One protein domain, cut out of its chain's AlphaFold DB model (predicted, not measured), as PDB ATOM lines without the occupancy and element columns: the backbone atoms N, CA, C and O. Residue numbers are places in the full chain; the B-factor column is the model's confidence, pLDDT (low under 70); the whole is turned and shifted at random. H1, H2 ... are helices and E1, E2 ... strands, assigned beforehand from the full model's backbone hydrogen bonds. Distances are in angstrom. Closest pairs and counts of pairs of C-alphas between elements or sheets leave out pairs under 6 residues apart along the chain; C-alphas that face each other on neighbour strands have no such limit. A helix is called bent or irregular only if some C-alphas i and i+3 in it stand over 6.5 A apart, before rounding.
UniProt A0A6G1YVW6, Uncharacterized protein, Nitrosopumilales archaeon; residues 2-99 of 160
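AT A GLANCE: This is residues 2 to 99 of the 160 residues of an uncharacterized protein of Nitrosopumilales archaeon (UniProt A0A6G1YVW6). A small hairpin of E1 and E2 makes one end of an elongated domain; next to it H1 and H2 lie side by side, and H3 crosses them on one side. Loops within residues 2 to 14 and 61 to 83 make the opposite end. The printed part has 98 residues, with three named helices and two named strands in the order H1, E1, E2, H2, H3 along the chain, and one antiparallel sheet, E1 - E2; its class is mostly helix, with helices holding 48 and strands 8 of the 56 residues in named elements. It is loose, with a radius of gyration of the C-alphas of 16.7 A, and spans 57 by 31 by 18 A.

IN THESE COORDINATES: Find C-alpha 32 at (93.303, 6.330, 275.184), where E1 begins, residues 32 to 35; E2 is residues 38 to 41. H2, residues 43 to 60, runs 25.9 A. H1, residues 15 to 28, begins at (78.922, 5.459, 293.717) and runs 20.4 A; it is only just irregular, with C-alphas 16 and 19 7.0 A apart. H3, residues 84 to 99, runs 21.9 A to C-alpha 99 at (87.467, 0.268, 289.439).

HOW THE PARTS SIT: In the hairpin, look at N 33 and O 40, 2.9 A apart, and N 38 and O 35, 2.8 A, both within hydrogen-bond range. E1 is apart from H2 and H3. H2, with residues 44 to 52 alone, touches H1 at a shallow tilt of 23 degrees, opposite ways; the closest C-alphas, of Phe 28 and Phe 45, are 5.7 A apart. H3 touches H2, with residues 50 to 57 of H2 alone, about perpendicular at 73 degrees; the closest C-alphas are those of Val 53 and Leu 91, 5.8 A. H3, with residues 93 to 98 alone, touches H1 at 85 degrees, about perpendicular; the closest C-alphas are those of Tyr 18 and Trp 98, 4.6 A. The helix packing is mostly crossed, but only just: 1 of the 3 touching pairs is at a shallow tilt. Each O i to N i+4 pair is within hydrogen-bond range in H2 and H3, and 6 of 10 in H1.

THE WHOLE: The C-alphas farthest apart, of Thr 2 and Asp 36, are 57.4 A apart. The printed part has no cut. The link from H2 to H3 is long, 23 residues, and in it residues 65 to 66 pair with 77 to 78, antiparallel. Mean pLDDT of the printed part is 81.5; residues 2 to 4, 10, 12, 64 to 67, 69 and 76 to 81 are under 70.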
ATOM      1  N   THR A   2      85.419  21.887 317.667       50.41
ATOM      2  CA  THR A   2      85.001  21.227 316.427       50.41
ATOM      3  C   THR A   2      86.216  20.515 315.856       50.41
ATOM      4  O   THR A   2      87.268  21.127 315.749       50.41
ATOM      5  N   ASP A   3      86.078  19.228 315.570       54.56
ATOM      6  CA  ASP A   3      87.088  18.394 314.916       54.56
ATOM      7  C   ASP A   3      87.511  19.067 313.590       54.56
ATOM      8  O   ASP A   3      86.701  19.160 312.663       54.56
ATOM      9  N   GLU A   4      88.726  19.629 313.532       64.81
ATOM     10  CA  GLU A   4      89.279  20.363 312.380       64.81
ATOM     11  C   GLU A   4      89.675  19.376 311.280       64.81
ATOM     12  O   GLU A   4      90.838  19.094 310.998       64.81
ATOM     13  N   ARG A   5      88.660  18.780 310.658       71.38
ATOM     14  CA  ARG A   5      88.856  17.850 309.553       71.38
ATOM     15  C   ARG A   5      89.078  18.617 308.266       71.38
ATOM     16  O   ARG A   5      88.317  19.515 307.931       71.38
ATOM     17  N   TRP A   6      90.050  18.164 307.481       74.50
ATOM     18  CA  TRP A   6      90.282  18.641 306.116       74.50
ATOM     19  C   TRP A   6      89.095  18.411 305.181       74.50
ATOM     20  O   TRP A   6      88.862  19.202 304.267       74.50
ATOM     21  N   PHE A   7      88.326  17.350 305.424       79.12
ATOM     22  CA  PHE A   7      87.176  16.980 304.610       79.12
ATOM     23  C   PHE A   7      85.877  17.047 305.418       79.12
ATOM     24  O   PHE A   7      85.769  16.467 306.498       79.12
ATOM     25  N   ASN A   8      84.866  17.715 304.856       73.75
ATOM     26  CA  ASN A   8      83.542  17.927 305.453       73.75
ATOM     27  C   ASN A   8      82.734  16.636 305.641       73.75
ATOM     28  O   ASN A   8      81.737  16.618 306.364       73.75
ATOM     29  N   ARG A   9      83.085  15.577 304.907       70.94
ATOM     30  CA  ARG A   9      82.325  14.330 304.832       70.94
ATOM     31  C   ARG A   9      83.275  13.154 304.686       70.94
ATOM     32  O   ARG A   9      84.305  13.257 304.026       70.94
ATOM     33  N   HIS A  10      82.888  12.027 305.267       69.62
ATOM     34  CA  HIS A  10      83.487  10.745 304.929       69.62
ATOM     35  C   HIS A  10      82.960  10.268 303.572       69.62
ATOM     36  O   HIS A  10      81.799  10.511 303.228       69.62
ATOM     37  N   PHE A  11      83.807   9.574 302.816       74.31
ATOM     38  CA  PHE A  11      83.427   8.911 301.571       74.31
ATOM     39  C   PHE A  11      82.612   7.657 301.898       74.31
ATOM     40  O   PHE A  11      83.147   6.557 301.997       74.31
ATOM     41  N   ASN A  12      81.319   7.847 302.153       65.44
ATOM     42  CA  ASN A  12      80.439   6.774 302.615       65.44
ATOM     43  C   ASN A  12      79.879   5.925 301.464       65.44
ATOM     44  O   ASN A  12      79.479   4.788 301.702       65.44
ATOM     45  N   ASN A  13      79.843   6.462 300.239       74.12
ATOM     46  CA  ASN A  13      79.303   5.773 299.073       74.12
ATOM     47  C   ASN A  13      80.271   5.854 297.875       74.12
ATOM     48  O   ASN A  13      80.460   6.932 297.310       74.12
ATOM     49  N   PRO A  14      80.870   4.727 297.444       72.12
ATOM     50  CA  PRO A  14      81.724   4.686 296.259       72.12
ATOM     51  C   PRO A  14      81.021   5.149 294.975       72.12
ATOM     52  O   PRO A  14      81.691   5.651 294.072       72.12
ATOM     53  N   GLU A  15      79.691   5.029 294.891       79.12
ATOM     54  CA  GLU A  15      78.922   5.459 293.717       79.12
ATOM     55  C   GLU A  15      78.992   6.972 293.478       79.12
ATOM     56  O   GLU A  15      78.915   7.400 292.327       79.12
ATOM     57  N   ASP A  16      79.243   7.771 294.522       77.19
ATOM     58  CA  ASP A  16      79.292   9.239 294.445       77.19
ATOM     59  C   ASP A  16      80.354   9.753 293.455       77.19
ATOM     60  O   ASP A  16      80.255  10.873 292.949       77.19
ATOM     61  N   PHE A  17      81.375   8.937 293.176       80.69
ATOM     62  CA  PHE A  17      82.464   9.259 292.248       80.69
ATOM     63  C   PHE A  17      82.494   8.372 291.008       80.69
ATOM     64  O   PHE A  17      83.201   8.675 290.049       80.69
ATOM     65  N   TYR A  18      81.738   7.277 291.014       80.00
ATOM     66  CA  TYR A  18      81.705   6.315 289.922       80.00
ATOM     67  C   TYR A  18      81.200   6.937 288.619       80.00
ATOM     68  O   TYR A  18      81.832   6.789 287.567       80.00
ATOM     69  N   SER A  19      80.088   7.678 288.700       80.62
ATOM     70  CA  SER A  19      79.449   8.277 287.525       80.62
ATOM     71  C   SER A  19      80.370   9.271 286.819       80.62
ATOM     72  O   SER A  19      80.339   9.375 285.597       80.62
ATOM     73  N   SER A  20      81.284   9.913 287.559       79.81
ATOM     74  CA  SER A  20      82.228  10.891 287.010       79.81
ATOM     75  C   SER A  20      83.172  10.307 285.963       79.81
ATOM     76  O   SER A  20      83.648  11.057 285.121       79.81
ATOM     77  N   VAL A  21      83.467   9.004 285.999       86.88
ATOM     78  CA  VAL A  21      84.301   8.342 284.981       86.88
ATOM     79  C   VAL A  21      83.427   7.716 283.894       86.88
ATOM     80  O   VAL A  21      83.736   7.851 282.712       86.88
ATOM     81  N   GLU A  22      82.322   7.065 284.271       86.62
ATOM     82  CA  GLU A  22      81.403   6.413 283.326       86.62
ATOM     83  C   GLU A  22      80.782   7.412 282.332       86.62
ATOM     84  O   GLU A  22      80.756   7.154 281.128       86.62
ATOM     85  N   GLU A  23      80.364   8.587 282.807       89.56
ATOM     86  CA  GLU A  23      79.823   9.656 281.960       89.56
ATOM     87  C   GLU A  23      80.864  10.168 280.957       89.56
ATOM     88  O   GLU A  23      80.544  10.376 279.785       89.56
ATOM     89  N   LEU A  24      82.127  10.307 281.377       90.69
ATOM     90  CA  LEU A  24      83.213  10.751 280.498       90.69
ATOM     91  C   LEU A  24      83.519   9.727 279.406       90.69
ATOM     92  O   LEU A  24      83.751  10.117 278.263       90.69
ATOM     93  N   PHE A  25      83.471   8.431 279.729       88.88
ATOM     94  CA  PHE A  25      83.567   7.371 278.725       88.88
ATOM     95  C   PHE A  25      82.446   7.476 277.684       88.88
ATOM     96  O   PHE A  25      82.712   7.341 276.492       88.88
ATOM     97  N   GLY A  26      81.209   7.732 278.118       88.69
ATOM     98  CA  GLY A  26      80.065   7.888 277.217       88.69
ATOM     99  C   GLY A  26      80.143   9.138 276.334       88.69
ATOM    100  O   GLY A  26      79.755   9.089 275.169       88.69
ATOM    101  N   GLN A  27      80.659  10.249 276.870       93.44
ATOM    102  CA  GLN A  27      80.731  11.535 276.166       93.44
ATOM    103  C   GLN A  27      81.947  11.658 275.245       93.44
ATOM    104  O   GLN A  27      81.823  12.117 274.111       93.44
ATOM    105  N   PHE A  28      83.127  11.278 275.734       92.88
ATOM    106  CA  PHE A  28      84.402  11.532 275.060       92.88
ATOM    107  C   PHE A  28      85.085  10.260 274.562       92.88
ATOM    108  O   PHE A  28      86.083  10.349 273.849       92.88
ATOM    109  N   GLY A  29      84.565   9.080 274.909       90.69
ATOM    110  CA  GLY A  29      85.203   7.804 274.613       90.69
ATOM    111  C   GLY A  29      86.292   7.432 275.630       90.69
ATOM    112  O   GLY A  29      86.399   8.034 276.699       90.69
ATOM    113  N   PRO A  30      87.109   6.408 275.330       91.19
ATOM    114  CA  PRO A  30      88.097   5.885 276.267       91.19
ATOM    115  C   PRO A  30      89.236   6.876 276.565       91.19
ATOM    116  O   PRO A  30      89.516   7.750 275.743       91.19
ATOM    117  N   PRO A  31      89.964   6.704 277.689       90.56
ATOM    118  CA  PRO A  31      91.098   7.555 278.072       90.56
ATOM    119  C   PRO A  31      92.257   7.524 277.070       90.56
ATOM    120  O   PRO A  31      93.106   8.419 277.073       90.56
ATOM    121  N   TYR A  32      92.300   6.498 276.221       92.31
ATOM    122  CA  TYR A  32      93.303   6.330 275.184       92.31
ATOM    123  C   TYR A  32      92.669   5.750 273.921       92.31
ATOM    124  O   TYR A  32      91.805   4.876 274.000       92.31
ATOM    125  N   GLY A  33      93.142   6.204 272.765       87.06
ATOM    126  CA  GLY A  33      92.927   5.555 271.475       87.06
ATOM    127  C   GLY A  33      94.169   4.787 271.025       87.06
ATOM    128  O   GLY A  33      95.275   5.030 271.513       87.06
ATOM    129  N   ALA A  34      93.988   3.881 270.064       81.62
ATOM    130  CA  ALA A  34      95.081   3.218 269.361       81.62
ATOM    131  C   ALA A  34      95.105   3.677 267.896       81.62
ATOM    132  O   ALA A  34      94.091   3.578 267.208       81.62
ATOM    133  N   ALA A  35      96.255   4.162 267.424       78.12
ATOM    134  CA  ALA A  35      96.496   4.466 266.012       78.12
ATOM    135  C   ALA A  35      97.923   4.046 265.642       78.12
ATOM    136  O   ALA A  35      98.867   4.436 266.326       78.12
ATOM    137  N   ASP A  36      98.081   3.237 264.592       75.31
ATOM    138  CA  ASP A  36      99.377   2.816 264.034       75.31
ATOM    139  C   ASP A  36     100.414   2.381 265.092       75.31
ATOM    140  O   ASP A  36     101.544   2.871 265.130       75.31
ATOM    141  N   ASN A  37     100.017   1.467 265.988       80.88
ATOM    142  CA  ASN A  37     100.816   0.956 267.119       80.88
ATOM    143  C   ASN A  37     101.201   1.992 268.193       80.88
ATOM    144  O   ASN A  37     102.037   1.708 269.051       80.88
ATOM    145  N   LYS A  38     100.595   3.181 268.187       85.19
ATOM    146  CA  LYS A  38     100.771   4.203 269.222       85.19
ATOM    147  C   LYS A  38      99.527   4.299 270.096       85.19
ATOM    148  O   LYS A  38      98.399   4.256 269.608       85.19
ATOM    149  N   ILE A  39      99.761   4.471 271.393       88.56
ATOM    150  CA  ILE A  39      98.732   4.835 272.365       88.56
ATOM    151  C   ILE A  39      98.650   6.358 272.368       88.56
ATOM    152  O   ILE A  39      99.640   7.032 272.655       88.56
ATOM    153  N   ILE A  40      97.483   6.898 272.027       90.81
ATOM    154  CA  ILE A  40      97.242   8.341 271.993       90.81
ATOM    155  C   ILE A  40      96.320   8.692 273.160       90.81
ATOM    156  O   ILE A  40      95.201   8.173 273.211       90.81
ATOM    157  N   PRO A  41      96.743   9.558 274.099       91.75
ATOM    158  CA  PRO A  41      95.868  10.043 275.153       91.75
ATOM    159  C   PRO A  41      94.666  10.782 274.577       91.75
ATOM    160  O   PRO A  41      94.798  11.640 273.704       91.75
ATOM    161  N   ASN A  42      93.488  10.490 275.114       93.81
ATOM    162  CA  ASN A  42      92.296  11.263 274.828       93.81
ATOM    163  C   ASN A  42      92.309  12.541 275.671       93.81
ATOM    164  O   ASN A  42      91.903  12.539 276.834       93.81
ATOM    165  N   GLY A  43      92.806  13.633 275.086       93.12
ATOM    166  CA  GLY A  43      92.932  14.919 275.776       93.12
ATOM    167  C   GLY A  43      91.618  15.409 276.387       93.12
ATOM    168  O   GLY A  43      91.632  15.856 277.530       93.12
ATOM    169  N   PHE A  44      90.492  15.244 275.682       94.00
ATOM    170  CA  PHE A  44      89.171  15.655 276.171       94.00
ATOM    171  C   PHE A  44      88.724  14.857 277.396       94.00
ATOM    172  O   PHE A  44      88.196  15.438 278.344       94.00
ATOM    173  N   PHE A  45      88.969  13.544 277.407       94.06
ATOM    174  CA  PHE A  45      88.679  12.707 278.571       94.06
ATOM    175  C   PHE A  45      89.470  13.191 279.792       94.06
ATOM    176  O   PHE A  45      88.893  13.460 280.846       94.06
ATOM    177  N   TRP A  46      90.789  13.352 279.642       92.31
ATOM    178  CA  TRP A  46      91.671  13.713 280.752       92.31
ATOM    179  C   TRP A  46      91.435  15.134 281.267       92.31
ATOM    180  O   TRP A  46      91.414  15.336 282.482       92.31
ATOM    181  N   SER A  47      91.200  16.110 280.383       93.00
ATOM    182  CA  SER A  47      90.875  17.479 280.802       93.00
ATOM    183  C   SER A  47      89.564  17.537 281.582       93.00
ATOM    184  O   SER A  47      89.484  18.209 282.608       93.00
ATOM    185  N   SER A  48      88.545  16.802 281.132       93.44
ATOM    186  CA  SER A  48      87.234  16.789 281.785       93.44
ATOM    187  C   SER A  48      87.272  16.044 283.120       93.44
ATOM    188  O   SER A  48      86.686  16.509 284.096       93.44
ATOM    189  N   LEU A  49      88.033  14.946 283.208       92.31
ATOM    190  CA  LEU A  49      88.269  14.252 284.476       92.31
ATOM    191  C   LEU A  49      88.952  15.170 285.495       92.31
ATOM    192  O   LEU A  49      88.515  15.231 286.642       92.31
ATOM    193  N   ALA A  50      89.978  15.918 285.080       90.69
ATOM    194  CA  ALA A  50      90.663  16.861 285.959       90.69
ATOM    195  C   ALA A  50      89.704  17.933 286.504       90.69
ATOM    196  O   ALA A  50      89.707  18.208 287.703       90.69
ATOM    197  N   ILE A  51      88.833  18.488 285.656       90.25
ATOM    198  CA  ILE A  51      87.815  19.459 286.083       90.25
ATOM    199  C   ILE A  51      86.847  18.831 287.096       90.25
ATOM    200  O   ILE A  51      86.614  19.417 288.153       90.25
ATOM    201  N   ASN A  52      86.329  17.630 286.821       90.12
ATOM    202  CA  ASN A  52      85.415  16.932 287.731       90.12
ATOM    203  C   ASN A  52      86.061  16.673 289.099       90.12
ATOM    204  O   ASN A  52      85.446  16.931 290.135       90.12
ATOM    205  N   VAL A  53      87.323  16.233 289.115       89.81
ATOM    206  CA  VAL A  53      88.098  16.020 290.346       89.81
ATOM    207  C   VAL A  53      88.266  17.320 291.131       89.81
ATOM    208  O   VAL A  53      88.068  17.317 292.344       89.81
ATOM    209  N   LEU A  54      88.578  18.440 290.475       87.94
ATOM    210  CA  LEU A  54      88.719  19.743 291.138       87.94
ATOM    211  C   LEU A  54      87.394  20.236 291.736       87.94
ATOM    212  O   LEU A  54      87.366  20.723 292.869       87.94
ATOM    213  N   LEU A  55      86.283  20.073 291.011       87.12
ATOM    214  CA  LEU A  55      84.950  20.430 291.502       87.12
ATOM    215  C   LEU A  55      84.565  19.591 292.725       87.12
ATOM    216  O   LEU A  55      84.141  20.145 293.739       87.12
ATOM    217  N   LYS A  56      84.800  18.275 292.683       85.06
ATOM    218  CA  LYS A  56      84.576  17.403 293.840       85.06
ATOM    219  C   LYS A  56      85.504  17.717 295.008       85.06
ATOM    220  O   LYS A  56      85.052  17.757 296.149       85.06
ATOM    221  N   SER A  57      86.772  18.006 294.740       85.06
ATOM    222  CA  SER A  57      87.727  18.446 295.763       85.06
ATOM    223  C   SER A  57      87.200  19.675 296.504       85.06
ATOM    224  O   SER A  57      87.256  19.735 297.731       85.06
ATOM    225  N   ARG A  58      86.613  20.630 295.773       84.56
ATOM    226  CA  ARG A  58      85.998  21.826 296.353       84.56
ATOM    227  C   ARG A  58      84.778  21.512 297.218       84.56
ATOM    228  O   ARG A  58      84.635  22.124 298.268       84.56
ATOM    229  N   GLU A  59      83.912  20.589 296.797       84.25
ATOM    230  CA  GLU A  59      82.732  20.171 297.576       84.25
ATOM    231  C   GLU A  59      83.116  19.521 298.915       84.25
ATOM    232  O   GLU A  59      82.447  19.726 299.931       84.25
ATOM    233  N   TYR A  60      84.188  18.725 298.914       82.50
ATOM    234  CA  TYR A  60      84.593  17.938 300.076       82.50
ATOM    235  C   TYR A  60      85.542  18.682 301.017       82.50
ATOM    236  O   TYR A  60      85.543  18.375 302.207       82.50
ATOM    237  N   SER A  61      86.310  19.660 300.534       81.69
ATOM    238  CA  SER A  61      87.238  20.448 301.354       81.69
ATOM    239  C   SER A  61      86.502  21.311 302.386       81.69
ATOM    240  O   SER A  61      85.630  22.106 302.034       81.69
ATOM    241  N   ALA A  62      86.884  21.203 303.659       78.19
ATOM    242  CA  ALA A  62      86.297  21.975 304.758       78.19
ATOM    243  C   ALA A  62      86.866  23.388 304.875       78.19
ATOM    244  O   ALA A  62      86.120  24.350 305.055       78.19
ATOM    245  N   ASN A  63      88.185  23.519 304.729       74.75
ATOM    246  CA  ASN A  63      88.866  24.800 304.803       74.75
ATOM    247  C   ASN A  63      90.022  24.856 303.788       74.75
ATOM    248  O   ASN A  63      90.992  24.121 303.949       74.75
ATOM    249  N   PRO A  64      89.947  25.703 302.743       68.69
ATOM    250  CA  PRO A  64      91.015  25.825 301.752       68.69
ATOM    251  C   PRO A  64      92.243  26.609 302.254       68.69
ATOM    252  O   PRO A  64      93.262  26.648 301.559       68.69
ATOM    253  N   THR A  65      92.153  27.251 303.427       69.69
ATOM    254  CA  THR A  65      93.188  28.148 303.952       69.69
ATOM    255  C   THR A  65      93.356  27.978 305.459       69.69
ATOM    256  O   THR A  65      92.453  28.294 306.233       69.69
ATOM    257  N   GLN A  66      94.537  27.548 305.901       69.25
ATOM    258  CA  GLN A  66      94.807  27.334 307.322       69.25
ATOM    259  C   GLN A  66      95.389  28.597 307.965       69.25
ATOM    260  O   GLN A  66      96.426  29.108 307.539       69.25
ATOM    261  N   LYS A  67      94.699  29.096 308.999       67.94
ATOM    262  CA  LYS A  67      95.071  30.302 309.768       67.94
ATOM    263  C   LYS A  67      95.843  29.991 311.052       67.94
ATOM    264  O   LYS A  67      96.281  30.902 311.743       67.94
ATOM    265  N   GLU A  68      96.008  28.713 311.375       70.38
ATOM    266  CA  GLU A  68      96.738  28.264 312.566       70.38
ATOM    267  C   GLU A  68      98.243  28.549 312.469       70.38
ATOM    268  O   GLU A  68      98.882  28.794 313.488       70.38
ATOM    269  N   CYS A  69      98.807  28.579 311.254       69.25
ATOM    270  CA  CYS A  69     100.222  28.899 311.047       69.25
ATOM    271  C   CYS A  69     100.531  30.403 311.142       69.25
ATOM    272  O   CYS A  69     101.595  30.772 311.633       69.25
ATOM    273  N   SER A  70      99.631  31.273 310.673       74.31
ATOM    274  CA  SER A  70      99.756  32.732 310.788       74.31
ATOM    275  C   SER A  70      98.388  33.395 310.631       74.31
ATOM    276  O   SER A  70      97.506  32.875 309.954       74.31
ATOM    277  N   SER A  71      98.211  34.568 311.239       74.56
ATOM    278  CA  SER A  71      97.026  35.416 311.059       74.56
ATOM    279  C   SER A  71      97.202  36.480 309.973       74.56
ATOM    280  O   SER A  71      96.252  37.208 309.686       74.56
ATOM    281  N   LYS A  72      98.396  36.589 309.372       78.50
ATOM    282  CA  LYS A  72      98.651  37.489 308.242       78.50
ATOM    283  C   LYS A  72      98.296  36.796 306.937       78.50
ATOM    284  O   LYS A  72      98.793  35.704 306.677       78.50
ATOM    285  N   ASP A  73      97.514  37.463 306.091       70.38
ATOM    286  CA  ASP A  73      97.018  36.896 304.830       70.38
ATOM    287  C   ASP A  73      98.137  36.396 303.890       70.38
ATOM    288  O   ASP A  73      97.952  35.407 303.184       70.38
ATOM    289  N   GLU A  74      99.314  37.032 303.922       73.75
ATOM    290  CA  GLU A  74     100.493  36.675 303.111       73.75
ATOM    291  C   GLU A  74     101.260  35.443 303.628       73.75
ATOM    292  O   GLU A  74     102.049  34.852 302.896       73.75
ATOM    293  N   GLU A  75     101.033  35.046 304.880       74.69
ATOM    294  CA  GLU A  75     101.725  33.938 305.556       74.69
ATOM    295  C   GLU A  75     100.784  32.736 305.789       74.69
ATOM    296  O   GLU A  75     101.140  31.777 306.477       74.69
ATOM    297  N   LEU A  76      99.568  32.775 305.230       68.44
ATOM    298  CA  LEU A  76      98.608  31.678 305.335       68.44
ATOM    299  C   LEU A  76      99.095  30.468 304.545       68.44
ATOM    300  O   LEU A  76      99.405  30.559 303.356       68.44
ATOM    301  N   THR A  77      99.078  29.300 305.186       68.94
ATOM    302  CA  THR A  77      99.318  28.047 304.470       68.94
ATOM    303  C   THR A  77      98.058  27.690 303.692       68.94
ATOM    304  O   THR A  77      96.993  27.440 304.267       68.94
ATOM    305  N   GLN A  78      98.164  27.709 302.366       65.50
ATOM    306  CA  GLN A  78      97.070  27.338 301.483       65.50
ATOM    307  C   GLN A  78      97.150  25.851 301.170       65.50
ATOM    308  O   GLN A  78      98.171  25.341 300.732       65.50
ATOM    309  N   TYR A  79      96.034  25.172 301.377       69.12
ATOM    310  CA  TYR A  79      95.799  23.803 300.943       69.12
ATOM    311  C   TYR A  79      94.371  23.814 300.423       69.12
ATOM    312  O   TYR A  79      93.398  23.486 301.094       69.12
ATOM    313  N   SER A  80      94.240  24.344 299.221       68.94
ATOM    314  CA  SER A  80      92.958  24.481 298.555       68.94
ATOM    315  C   SER A  80      92.655  23.252 297.706       68.94
ATOM    316  O   SER A  80      93.522  22.432 297.408       68.94
ATOM    317  N   PHE A  81      91.421  23.169 297.221       69.19
ATOM    318  CA  PHE A  81      91.010  22.177 296.227       69.19
ATOM    319  C   PHE A  81      91.814  22.232 294.913       69.19
ATOM    320  O   PHE A  81      91.709  21.308 294.120       69.19
ATOM    321  N   MET A  82      92.594  23.296 294.675       72.25
ATOM    322  CA  MET A  82      93.487  23.434 293.514       72.25
ATOM    323  C   MET A  82      94.902  22.905 293.779       72.25
ATOM    324  O   MET A  82      95.712  22.859 292.856       72.25
ATOM    325  N   HIS A  83      95.222  22.535 295.022       81.56
ATOM    326  CA  HIS A  83      96.530  21.982 295.353       81.56
ATOM    327  C   HIS A  83      96.652  20.545 294.855       81.56
ATOM    328  O   HIS A  83      95.668  19.798 294.749       81.56
ATOM    329  N   THR A  84      97.884  20.169 294.528       81.94
ATOM    330  CA  THR A  84      98.196  18.885 293.910       81.94
ATOM    331  C   THR A  84      97.818  17.723 294.820       81.94
ATOM    332  O   THR A  84      97.263  16.745 294.339       81.94
ATOM    333  N   GLU A  85      98.026  17.837 296.128       84.75
ATOM    334  CA  GLU A  85      97.748  16.793 297.112       84.75
ATOM    335  C   GLU A  85      96.259  16.439 297.155       84.75
ATOM    336  O   GLU A  85      95.890  15.280 296.957       84.75
ATOM    337  N   THR A  86      95.395  17.441 297.345       82.06
ATOM    338  CA  THR A  86      93.937  17.254 297.370       82.06
ATOM    339  C   THR A  86      93.437  16.723 296.031       82.06
ATOM    340  O   THR A  86      92.641  15.788 295.995       82.06
ATOM    341  N   THR A  87      93.951  17.267 294.926       84.19
ATOM    342  CA  THR A  87      93.581  16.829 293.573       84.19
ATOM    343  C   THR A  87      93.953  15.363 293.342       84.19
ATOM    344  O   THR A  87      93.126  14.586 292.873       84.19
ATOM    345  N   LEU A  88      95.177  14.957 293.691       88.44
ATOM    346  CA  LEU A  88      95.643  13.577 293.533       88.44
ATOM    347  C   LEU A  88      94.871  12.612 294.432       88.44
ATOM    348  O   LEU A  88      94.515  11.521 293.988       88.44
ATOM    349  N   PHE A  89      94.578  13.012 295.669       88.50
ATOM    350  CA  PHE A  89      93.767  12.210 296.576       88.50
ATOM    351  C   PHE A  89      92.358  11.985 296.017       88.50
ATOM    352  O   PHE A  89      91.892  10.850 295.945       88.50
ATOM    353  N   MET A  90      91.703  13.044 295.544       87.94
ATOM    354  CA  MET A  90      90.360  12.948 294.974       87.94
ATOM    355  C   MET A  90      90.343  12.167 293.658       87.94
ATOM    356  O   MET A  90      89.444  11.357 293.448       87.94
ATOM    357  N   LEU A  91      91.368  12.318 292.814       91.00
ATOM    358  CA  LEU A  91      91.550  11.483 291.627       91.00
ATOM    359  C   LEU A  91      91.683   9.999 292.000       91.00
ATOM    360  O   LEU A  91      91.078   9.152 291.344       91.00
ATOM    361  N   ALA A  92      92.437   9.678 293.055       90.50
ATOM    362  CA  ALA A  92      92.580   8.308 293.537       90.50
ATOM    363  C   ALA A  92      91.240   7.746 294.037       90.50
ATOM    364  O   ALA A  92      90.868   6.642 293.646       90.50
ATOM    365  N   VAL A  93      90.480   8.515 294.825       89.62
ATOM    366  CA  VAL A  93      89.128   8.128 295.267       89.62
ATOM    367  C   VAL A  93      88.223   7.864 294.060       89.62
ATOM    368  O   VAL A  93      87.610   6.801 293.982       89.62
ATOM    369  N   THR A  94      88.205   8.761 293.069       90.12
ATOM    370  CA  THR A  94      87.434   8.582 291.831       90.12
ATOM    371  C   THR A  94      87.832   7.320 291.067       90.12
ATOM    372  O   THR A  94      86.963   6.549 290.655       90.12
ATOM    373  N   ALA A  95      89.132   7.069 290.909       89.62
ATOM    374  CA  ALA A  95      89.628   5.887 290.214       89.62
ATOM    375  C   ALA A  95      89.253   4.586 290.942       89.62
ATOM    376  O   ALA A  95      88.811   3.633 290.301       89.62
ATOM    377  N   LEU A  96      89.382   4.547 292.272       89.69
ATOM    378  CA  LEU A  96      89.049   3.376 293.091       89.69
ATOM    379  C   LEU A  96      87.540   3.092 293.110       89.69
ATOM    380  O   LEU A  96      87.126   1.937 292.970       89.69
ATOM    381  N   SER A  97      86.717   4.136 293.214       89.25
ATOM    382  CA  SER A  97      85.263   4.040 293.062       89.25
ATOM    383  C   SER A  97      84.873   3.439 291.715       89.25
ATOM    384  O   SER A  97      84.062   2.515 291.655       89.25
ATOM    385  N   TRP A  98      85.482   3.920 290.629       89.69
ATOM    386  CA  TRP A  98      85.221   3.392 289.294       89.69
ATOM    387  C   TRP A  98      85.634   1.923 289.151       89.69
ATOM    388  O   TRP A  98      84.825   1.084 288.753       89.69
ATOM    389  N   LEU A  99      86.870   1.600 289.543       89.25
ATOM    390  CA  LEU A  99      87.467   0.268 289.439       89.25
ATOM    391  C   LEU A  99      86.623  -0.811 290.131       89.25
ATOM    392  O   LEU A  99      86.364  -1.870 289.558       89.25
TER     393      LEU A  99